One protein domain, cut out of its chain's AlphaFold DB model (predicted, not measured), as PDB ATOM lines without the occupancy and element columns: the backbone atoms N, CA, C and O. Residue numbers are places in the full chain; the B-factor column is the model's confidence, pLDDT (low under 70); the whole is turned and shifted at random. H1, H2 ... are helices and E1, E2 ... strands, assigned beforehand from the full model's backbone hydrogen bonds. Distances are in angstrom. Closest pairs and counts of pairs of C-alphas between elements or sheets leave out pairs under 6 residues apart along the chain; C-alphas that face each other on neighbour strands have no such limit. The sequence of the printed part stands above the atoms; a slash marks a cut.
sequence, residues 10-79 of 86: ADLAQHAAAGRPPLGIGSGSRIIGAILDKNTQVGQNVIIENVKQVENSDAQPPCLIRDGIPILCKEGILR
ATOM      1  N   ALA A  10      18.539  39.505 -38.849       89.81
ATOM      2  CA  ALA A  10      18.229  38.143 -38.426       89.81
ATOM      3  C   ALA A  10      18.340  37.987 -36.901       89.81
ATOM      4  O   ALA A  10      17.461  37.378 -36.292       89.81
ATOM      5  N   ASP A  11      19.355  38.600 -36.285       89.62
ATOM      6  CA  ASP A  11      19.536  38.589 -34.828       89.62
ATOM      7  C   ASP A  11      18.386  39.322 -34.134       89.62
ATOM      8  O   ASP A  11      17.799  38.798 -33.192       89.62
ATOM      9  N   LEU A  12      17.976  40.485 -34.655       87.88
ATOM     10  CA  LEU A  12      16.807  41.214 -34.152       87.88
ATOM     11  C   LEU A  12      15.538  40.353 -34.191       87.88
ATOM     12  O   LEU A  12      14.783  40.322 -33.217       87.88
ATOM     13  N   ALA A  13      15.307  39.632 -35.292       88.88
ATOM     14  CA  ALA A  13      14.169  38.723 -35.415       88.88
ATOM     15  C   ALA A  13      14.262  37.551 -34.426       88.88
ATOM     16  O   ALA A  13      13.251  37.159 -33.839       88.88
ATOM     17  N   GLN A  14      15.464  37.016 -34.197       90.00
ATOM     18  CA  GLN A  14      15.699  35.943 -33.236       90.00
ATOM     19  C   GLN A  14      15.484  36.407 -31.791       90.00
ATOM     20  O   GLN A  14      14.822  35.708 -31.021       90.00
ATOM     21  N   HIS A  15      15.988  37.586 -31.420       88.75
ATOM     22  CA  HIS A  15      15.762  38.175 -30.098       88.75
ATOM     23  C   HIS A  15      14.277  38.436 -29.871       88.75
ATOM     24  O   HIS A  15      13.741  38.027 -28.840       88.75
ATOM     25  N   ALA A  16      13.589  39.008 -30.862       86.62
ATOM     26  CA  ALA A  16      12.147  39.230 -30.811       86.62
ATOM     27  C   ALA A  16      11.371  37.913 -30.640       86.62
ATOM     28  O   ALA A  16      10.508  37.819 -29.767       86.62
ATOM     29  N   ALA A  17      11.718  36.868 -31.400       90.56
ATOM     30  CA  ALA A  17      11.112  35.541 -31.268       90.56
ATOM     31  C   ALA A  17      11.384  34.898 -29.894       90.56
ATOM     32  O   ALA A  17      10.541  34.172 -29.371       90.56
ATOM     33  N   ALA A  18      12.538  35.189 -29.288       88.56
ATOM     34  CA  ALA A  18      12.913  34.733 -27.953       88.56
ATOM     35  C   ALA A  18      12.381  35.627 -26.812       88.56
ATOM     36  O   ALA A  18      12.657  35.342 -25.643       88.56
ATOM     37  N   GLY A  19      11.657  36.710 -27.122       87.81
ATOM     38  CA  GLY A  19      11.179  37.683 -26.134       87.81
ATOM     39  C   GLY A  19      12.309  38.415 -25.399       87.81
ATOM     40  O   GLY A  19      12.170  38.743 -24.217       87.81
ATOM     41  N   ARG A  20      13.450  38.615 -26.064       91.75
ATOM     42  CA  ARG A  20      14.631  39.311 -25.539       91.75
ATOM     43  C   ARG A  20      14.786  40.671 -26.222       91.75
ATOM     44  O   ARG A  20      14.476  40.790 -27.406       91.75
ATOM     45  N   PRO A  21      15.277  41.691 -25.504       93.88
ATOM     46  CA  PRO A  21      15.639  42.950 -26.134       93.88
ATOM     47  C   PRO A  21      16.869  42.778 -27.041       93.88
ATOM     48  O   PRO A  21      17.658  41.862 -26.818       93.88
ATOM     49  N   PRO A  22      17.060  43.645 -28.047       92.75
ATOM     50  CA  PRO A  22      18.294  43.700 -28.831       92.75
ATOM     51  C   PRO A  22      19.546  43.915 -27.969       92.75
ATOM     52  O   PRO A  22      19.460  44.337 -26.812       92.75
ATOM     53  N   LEU A  23      20.719  43.665 -28.548       93.06
ATOM     54  CA  LEU A  23      21.997  44.086 -27.982       93.06
ATOM     55  C   LEU A  23      22.030  45.606 -27.768       93.06
ATOM     56  O   LEU A  23      21.597  46.394 -28.610       93.06
ATOM     57  N   GLY A  24      22.616  46.014 -26.645       92.12
ATOM     58  CA  GLY A  24      22.767  47.410 -26.264       92.12
ATOM     59  C   GLY A  24      21.662  47.900 -25.331       92.12
ATOM     60  O   GLY A  24      21.152  47.153 -24.497       92.12
ATOM     61  N   ILE A  25      21.357  49.197 -25.426       95.19
ATOM     62  CA  ILE A  25      20.472  49.907 -24.499       95.19
ATOM     63  C   ILE A  25      19.192  50.327 -25.215       95.19
ATOM     64  O   ILE A  25      19.226  51.144 -26.135       95.19
ATOM     65  N   GLY A  26      18.062  49.786 -24.766       95.44
ATOM     66  CA  GLY A  26      16.740  50.119 -25.271       95.44
ATOM     67  C   GLY A  26      16.331  51.566 -24.988       95.44
ATOM     68  O   GLY A  26      16.825  52.232 -24.075       95.44
ATOM     69  N   SER A  27      15.391  52.062 -25.789       95.88
ATOM     70  CA  SER A  27      14.897  53.437 -25.711       95.88
ATOM     71  C   SER A  27      14.268  53.768 -24.355       95.88
ATOM     72  O   SER A  27      13.569  52.946 -23.763       95.88
ATOM     73  N   GLY A  28      14.473  55.001 -23.887       95.88
ATOM     74  CA  GLY A  28      13.906  55.490 -22.623       95.88
ATOM     75  C   GLY A  28      14.612  54.969 -21.366       95.88
ATOM     76  O   GLY A  28      14.199  55.300 -20.257       95.88
ATOM     77  N   SER A  29      15.671  54.173 -21.520       97.44
ATOM     78  CA  SER A  29      16.438  53.640 -20.397       97.44
ATOM     79  C   SER A  29      17.419  54.669 -19.824       97.44
ATOM     80  O   SER A  29      18.001  55.475 -20.551       97.44
ATOM     81  N   ARG A  30      17.613  54.637 -18.502       96.31
ATOM     82  CA  ARG A  30      18.496  55.532 -17.738       96.31
ATOM     83  C   ARG A  30      19.515  54.696 -16.971       96.31
ATOM     84  O   ARG A  30      19.149  53.958 -16.058       96.31
ATOM     85  N   ILE A  31      20.782  54.820 -17.355       96.19
ATOM     86  CA  ILE A  31      21.911  54.062 -16.799       96.19
ATOM     87  C   ILE A  31      22.879  55.058 -16.159       96.19
ATOM     88  O   ILE A  31      23.426  55.908 -16.861       96.19
ATOM     89  N   ILE A  32      23.055  55.003 -14.838       95.69
ATOM     90  CA  ILE A  32      23.809  56.015 -14.083       95.69
ATOM     91  C   ILE A  32      24.776  55.358 -13.117       95.69
ATOM     92  O   ILE A  32      24.381  54.534 -12.297       95.69
ATOM     93  N   GLY A  33      26.044  55.772 -13.211       94.62
ATOM     94  CA  GLY A  33      27.107  55.294 -12.328       94.62
ATOM     95  C   GLY A  33      27.311  53.782 -12.400       94.62
ATOM     96  O   GLY A  33      27.727  53.194 -11.412       94.62
ATOM     97  N   ALA A  34      26.974  53.157 -13.532       96.38
ATOM     98  CA  ALA A  34      26.940  51.711 -13.697       96.38
ATOM     99  C   ALA A  34      27.960  51.224 -14.734       96.38
ATOM    100  O   ALA A  34      28.268  51.921 -15.703       96.38
ATOM    101  N   ILE A  35      28.425  49.991 -14.555       96.31
ATOM    102  CA  ILE A  35      29.250  49.258 -15.511       96.31
ATOM    103  C   ILE A  35      28.347  48.281 -16.258       96.31
ATOM    104  O   ILE A  35      27.745  47.390 -15.657       96.31
ATOM    105  N   LEU A  36      28.269  48.434 -17.578       95.50
ATOM    106  CA  LEU A  36      27.670  47.432 -18.453       95.50
ATOM    107  C   LEU A  36      28.794  46.651 -19.120       95.50
ATOM    108  O   LEU A  36      29.614  47.225 -19.840       95.50
ATOM    109  N   ASP A  37      28.842  45.352 -18.864       94.19
ATOM    110  CA  ASP A  37      29.786  44.466 -19.528       94.19
ATOM    111  C   ASP A  37      29.335  44.184 -20.981       94.19
ATOM    112  O   ASP A  37      28.275  44.631 -21.442       94.19
ATOM    113  N   LYS A  38      30.164  43.475 -21.746       89.81
ATOM    114  CA  LYS A  38      29.951  43.248 -23.177       89.81
ATOM    115  C   LYS A  38      28.696  42.425 -23.462       89.81
ATOM    116  O   LYS A  38      28.311  41.541 -22.694       89.81
ATOM    117  N   ASN A  39      28.135  42.667 -24.647       90.19
ATOM    118  CA  ASN A  39      27.019  41.921 -25.231       90.19
ATOM    119  C   ASN A  39      25.759  41.905 -24.351       90.19
ATOM    120  O   ASN A  39      25.007  40.934 -24.341       90.19
ATOM    121  N   THR A  40      25.553  42.964 -23.577       94.75
ATOM    122  CA  THR A  40      24.380  43.114 -22.718       94.75
ATOM    123  C   THR A  40      23.150  43.506 -23.534       94.75
ATOM    124  O   THR A  40      23.253  44.220 -24.531       94.75
ATOM    125  N   GLN A  41      21.984  43.015 -23.114       96.25
ATOM    126  CA  GLN A  41      20.692  43.269 -23.753       96.25
ATOM    127  C   GLN A  41      19.791  43.989 -22.751       96.25
ATOM    128  O   GLN A  41      19.229  43.369 -21.846       96.25
ATOM    129  N   VAL A  42      19.672  45.306 -22.876       96.94
ATOM    130  CA  VAL A  42      18.853  46.129 -21.983       96.94
ATOM    131  C   VAL A  42      17.600  46.568 -22.726       96.94
ATOM    132  O   VAL A  42      17.675  47.207 -23.771       96.94
ATOM    133  N   GLY A  43      16.441  46.235 -22.170       96.81
ATOM    134  CA  GLY A  43      15.134  46.597 -22.702       96.81
ATOM    135  C   GLY A  43      14.825  48.090 -22.650       96.81
ATOM    136  O   GLY A  43      15.656  48.928 -22.293       96.81
ATOM    137  N   GLN A  44      13.597  48.426 -23.022       96.75
ATOM    138  CA  GLN A  44      13.076  49.787 -22.996       96.75
ATOM    139  C   GLN A  44      12.690  50.211 -21.578       96.75
ATOM    140  O   GLN A  44      12.208  49.405 -20.784       96.75
ATOM    141  N   ASN A  45      12.827  51.503 -21.273       97.12
ATOM    142  CA  ASN A  45      12.424  52.089 -19.987       97.12
ATOM    143  C   ASN A  45      13.062  51.402 -18.762       97.12
ATOM    144  O   ASN A  45      12.452  51.320 -17.693       97.12
ATOM    145  N   VAL A  46      14.286  50.894 -18.921       97.50
ATOM    146  CA  VAL A  46      15.069  50.280 -17.848       97.50
ATOM    147  C   VAL A  46      15.778  51.356 -17.029       97.50
ATOM    148  O   VAL A  46      16.341  52.298 -17.581       97.50
ATOM    149  N   ILE A  47      15.792  51.211 -15.707       96.75
ATOM    150  CA  ILE A  47      16.501  52.110 -14.791       96.75
ATOM    151  C   ILE A  47      17.568  51.318 -14.039       96.75
ATOM    152  O   ILE A  47      17.244  50.426 -13.253       96.75
ATOM    153  N   ILE A  48      18.834  51.676 -14.251       95.88
ATOM    154  CA  ILE A  48      19.974  51.181 -13.474       95.88
ATOM    155  C   ILE A  48      20.614  52.381 -12.777       95.88
ATOM    156  O   ILE A  48      21.364  53.141 -13.386       95.88
ATOM    157  N   GLU A  49      20.283  52.558 -11.503       94.38
ATOM    158  CA  GLU A  49      20.803  53.619 -10.640       94.38
ATOM    159  C   GLU A  49      20.763  53.121  -9.188       94.38
ATOM    160  O   GLU A  49      19.761  52.549  -8.757       94.38
ATOM    161  N   ASN A  50      21.844  53.324  -8.435       94.38
ATOM    162  CA  ASN A  50      21.933  52.943  -7.023       94.38
ATOM    163  C   ASN A  50      21.432  54.077  -6.110       94.38
ATOM    164  O   ASN A  50      22.210  54.758  -5.435       94.38
ATOM    165  N   VAL A  51      20.121  54.325  -6.134       90.81
ATOM    166  CA  VAL A  51      19.514  55.466  -5.426       90.81
ATOM    167  C   VAL A  51      19.632  55.375  -3.906       90.81
ATOM    168  O   VAL A  51      19.781  56.412  -3.264       90.81
ATOM    169  N   LYS A  52      19.624  54.176  -3.310       91.62
ATOM    170  CA  LYS A  52      19.793  54.015  -1.855       91.62
ATOM    171  C   LYS A  52      21.250  53.862  -1.412       91.62
ATOM    172  O   LYS A  52      21.474  53.579  -0.239       91.62
ATOM    173  N   GLN A  53      22.221  54.066  -2.307       92.50
ATOM    174  CA  GLN A  53      23.652  54.028  -1.972       92.50
ATOM    175  C   GLN A  53      24.064  52.697  -1.315       92.50
ATOM    176  O   GLN A  53      24.797  52.662  -0.332       92.50
ATOM    177  N   VAL A  54      23.551  51.582  -1.845       94.50
ATOM    178  CA  VAL A  54      23.924  50.237  -1.392       94.50
ATOM    179  C   VAL A  54      25.384  49.984  -1.746       94.50
ATOM    180  O   VAL A  54      25.745  50.105  -2.910       94.50
ATOM    181  N   GLU A  55      26.210  49.589  -0.778       94.19
ATOM    182  CA  GLU A  55      27.627  49.298  -1.034       94.19
ATOM    183  C   GLU A  55      27.789  47.990  -1.823       94.19
ATOM    184  O   GLU A  55      28.385  47.956  -2.894       94.19
ATOM    185  N   ASN A  56      27.196  46.905  -1.321       93.62
ATOM    186  CA  ASN A  56      27.252  45.579  -1.928       93.62
ATOM    187  C   ASN A  56      25.871  44.920  -1.848       93.62
ATOM    188  O   ASN A  56      25.316  44.785  -0.761       93.62
ATOM    189  N   SER A  57      25.306  44.509  -2.987       92.06
ATOM    190  CA  SER A  57      24.015  43.805  -3.007       92.06
ATOM    191  C   SER A  57      24.188  42.288  -2.906       92.06
ATOM    192  O   SER A  57      25.028  41.724  -3.611       92.06
ATOM    193  N   ASP A  58      23.279  41.606  -2.214       88.12
ATOM    194  CA  ASP A  58      23.176  40.134  -2.258       88.12
ATOM    195  C   ASP A  58      22.565  39.604  -3.573       88.12
ATOM    196  O   ASP A  58      22.434  38.396  -3.774       88.12
ATOM    197  N   ALA A  59      22.191  40.505  -4.492       84.69
ATOM    198  CA  ALA A  59      21.676  40.157  -5.808       84.69
ATOM    199  C   ALA A  59      22.693  39.353  -6.635       84.69
ATOM    200  O   ALA A  59      23.906  39.582  -6.599       84.69
ATOM    201  N   GLN A  60      22.158  38.412  -7.404       86.19
ATOM    202  CA  GLN A  60      22.880  37.544  -8.329       86.19
ATOM    203  C   GLN A  60      22.741  38.078  -9.767       86.19
ATOM    204  O   GLN A  60      21.925  38.972 -10.008       86.19
ATOM    205  N   PRO A  61      23.519  37.556 -10.739       88.19
ATOM    206  CA  PRO A  61      23.394  37.945 -12.141       88.19
ATOM    207  C   PRO A  61      21.930  37.926 -12.628       88.19
ATOM    208  O   PRO A  61      21.143  37.088 -12.188       88.19
ATOM    209  N   PRO A  62      21.551  38.818 -13.556       93.38
ATOM    210  CA  PRO A  62      22.461  39.562 -14.422       93.38
ATOM    211  C   PRO A  62      22.933  40.914 -13.864       93.38
ATOM    212  O   PRO A  62      23.911  41.433 -14.386       93.38
ATOM    213  N   CYS A  63      22.303  41.480 -12.827       93.56
ATOM    214  CA  CYS A  63      22.639  42.817 -12.317       93.56
ATOM    215  C   CYS A  63      22.835  42.825 -10.796       93.56
ATOM    216  O   CYS A  63      21.977  42.356 -10.052       93.56
ATOM    217  N   LEU A  64      23.962  43.374 -10.346       94.69
ATOM    218  CA  LEU A  64      24.394  43.400  -8.946       94.69
ATOM    219  C   LEU A  64      25.128  44.706  -8.632       94.69
ATOM    220  O   LEU A  64      25.534  45.411  -9.543       94.69
ATOM    221  N   ILE A  65      25.314  45.034  -7.358       95.62
ATOM    222  CA  ILE A  65      26.038  46.231  -6.915       95.62
ATOM    223  C   ILE A  65      27.303  45.807  -6.174       95.62
ATOM    224  O   ILE A  65      27.217  44.974  -5.265       95.62
ATOM    225  N   ARG A  66      28.460  46.360  -6.552       95.50
ATOM    226  CA  ARG A  66      29.737  46.207  -5.835       95.50
ATOM    227  C   ARG A  66      30.395  47.563  -5.658       95.50
ATOM    228  O   ARG A  66      30.436  48.328  -6.616       95.50
ATOM    229  N   ASP A  67      30.883  47.841  -4.455       95.31
ATOM    230  CA  ASP A  67      31.509  49.116  -4.080       95.31
ATOM    231  C   ASP A  67      30.673  50.340  -4.514       95.31
ATOM    232  O   ASP A  67      31.171  51.310  -5.085       95.31
ATOM    233  N   GLY A  68      29.349  50.250  -4.347       95.06
ATOM    234  CA  GLY A  68      28.398  51.296  -4.732       95.06
ATOM    235  C   GLY A  68      28.043  51.354  -6.223       95.06
ATOM    236  O   GLY A  68      27.127  52.090  -6.600       95.06
ATOM    237  N   ILE A  69      28.704  50.564  -7.073       96.12
ATOM    238  CA  ILE A  69      28.573  50.593  -8.534       96.12
ATOM    239  C   ILE A  69      27.649  49.458  -9.001       96.12
ATOM    240  O   ILE A  69      27.966  48.285  -8.787       96.12
ATOM    241  N   PRO A  70      26.518  49.751  -9.673       96.88
ATOM    242  CA  PRO A  70      25.760  48.735 -10.387       96.88
ATOM    243  C   PRO A  70      26.572  48.126 -11.530       96.88
ATOM    244  O   PRO A  70      27.169  48.834 -12.335       96.88
ATOM    245  N   ILE A  71      26.541  46.808 -11.640       96.44
ATOM    246  CA  ILE A  71      27.249  46.019 -12.637       96.44
ATOM    247  C   ILE A  71      26.224  45.122 -13.324       96.44
ATOM    248  O   ILE A  71      25.593  44.284 -12.679       96.44
ATOM    249  N   LEU A  72      26.059  45.296 -14.634       96.81
ATOM    250  CA  LEU A  72      25.366  44.344 -15.499       96.81
ATOM    251  C   LEU A  72      26.415  43.401 -16.096       96.81
ATOM    252  O   LEU A  72      27.267  43.837 -16.870       96.81
ATOM    253  N   CYS A  73      26.364  42.128 -15.707       95.56
ATOM    254  CA  CYS A  73      27.327  41.108 -16.120       95.56
ATOM    255  C   CYS A  73      27.306  40.867 -17.636       95.56
ATOM    256  O   CYS A  73      26.311  41.154 -18.304       95.56
ATOM    257  N   LYS A  74      28.389  40.282 -18.168       93.38
ATOM    258  CA  LYS A  74      28.499  39.897 -19.582       93.38
ATOM    259  C   LYS A  74      27.282  39.082 -20.021       93.38
ATOM    260  O   LYS A  74      26.855  38.190 -19.291       93.38
ATOM    261  N   GLU A  75      26.749  39.389 -21.206       93.06
ATOM    262  CA  GLU A  75      25.545  38.736 -21.764       93.06
ATOM    263  C   GLU A  75      24.296  38.880 -20.868       93.06
ATOM    264  O   GLU A  75      23.299  38.178 -21.036       93.06
ATOM    265  N   GLY A  76      24.331  39.813 -19.910       95.19
ATOM    266  CA  GLY A  76      23.226  40.109 -19.014       95.19
ATOM    267  C   GLY A  76      22.031  40.685 -19.767       95.19
ATOM    268  O   GLY A  76      22.173  41.599 -20.582       95.19
ATOM    269  N   ILE A  77      20.844  40.161 -19.454       96.19
ATOM    270  CA  ILE A  77      19.583  40.552 -20.088       96.19
ATOM    271  C   ILE A  77      18.684  41.224 -19.053       96.19
ATOM    272  O   ILE A  77      18.288  40.598 -18.070       96.19
ATOM    273  N   LEU A  78      18.311  42.476 -19.303       95.88
ATOM    274  CA  LEU A  78      17.312  43.207 -18.529       95.88
ATOM    275  C   LEU A  78      16.089  43.452 -19.401       95.88
ATOM    276  O   LEU A  78      16.197  44.049 -20.465       95.88
ATOM    277  N   ARG A  79      14.922  42.991 -18.953       95.88
ATOM    278  CA  ARG A  79      13.661  43.167 -19.687       95.88
ATOM    279  C   ARG A  79      13.142  44.597 -19.580       95.88
ATOM    280  O   ARG A  79      13.542  45.344 -18.687       95.88
TER     281      ARG A  79
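What this domain is: This is residues 10 to 79 of the 86 residues of an uncharacterized protein of Planctomycetaceae bacterium (UniProt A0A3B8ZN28). This domain has little regular structure: a chain wound in stacked turns, tied by short parallel pairings, with the short helix H1 at one end of the long axis and the hairpin E1 and E2 toward the other. The printed part has 70 residues, with one named helix and two named strands in the order H1, E1, E2; they hold only 16 residues, class mixed. The sheet, E1 - E2, is antiparallel. The whole is compact, radius of gyration of the C-alphas 12.5 A, yet elongated, 40 by 22 by 16 A.

How they stand to each other: In H1, residues 10 to 17, every O i to N i+4 pair is within hydrogen-bond range. Residues 41 to 42 pair parallel with 24 to 25 and with 77 to 78. E1, residues 63 to 66, and E2, residues 69 to 72, form a hairpin at 151 degrees, with N 71 and O 64 2.7 A apart, within hydrogen-bond range. H1 and E2 are apart.

Where its parts are: H1 spans 10.4 A from C-alpha 10 at (18.229, 38.143, -38.426). E1 spans 10.2 A; E2 spans 9.9 A, ending at C-alpha 72 at (25.366, 44.344, -15.499).

The domain as a whole: The C-alphas farthest apart, of Ala 10 and Glu 55, are 40.1 A apart. The printed part has no cut. The 45-residue link from H1 to E1 is long. No printed residue is under pLDDT 70.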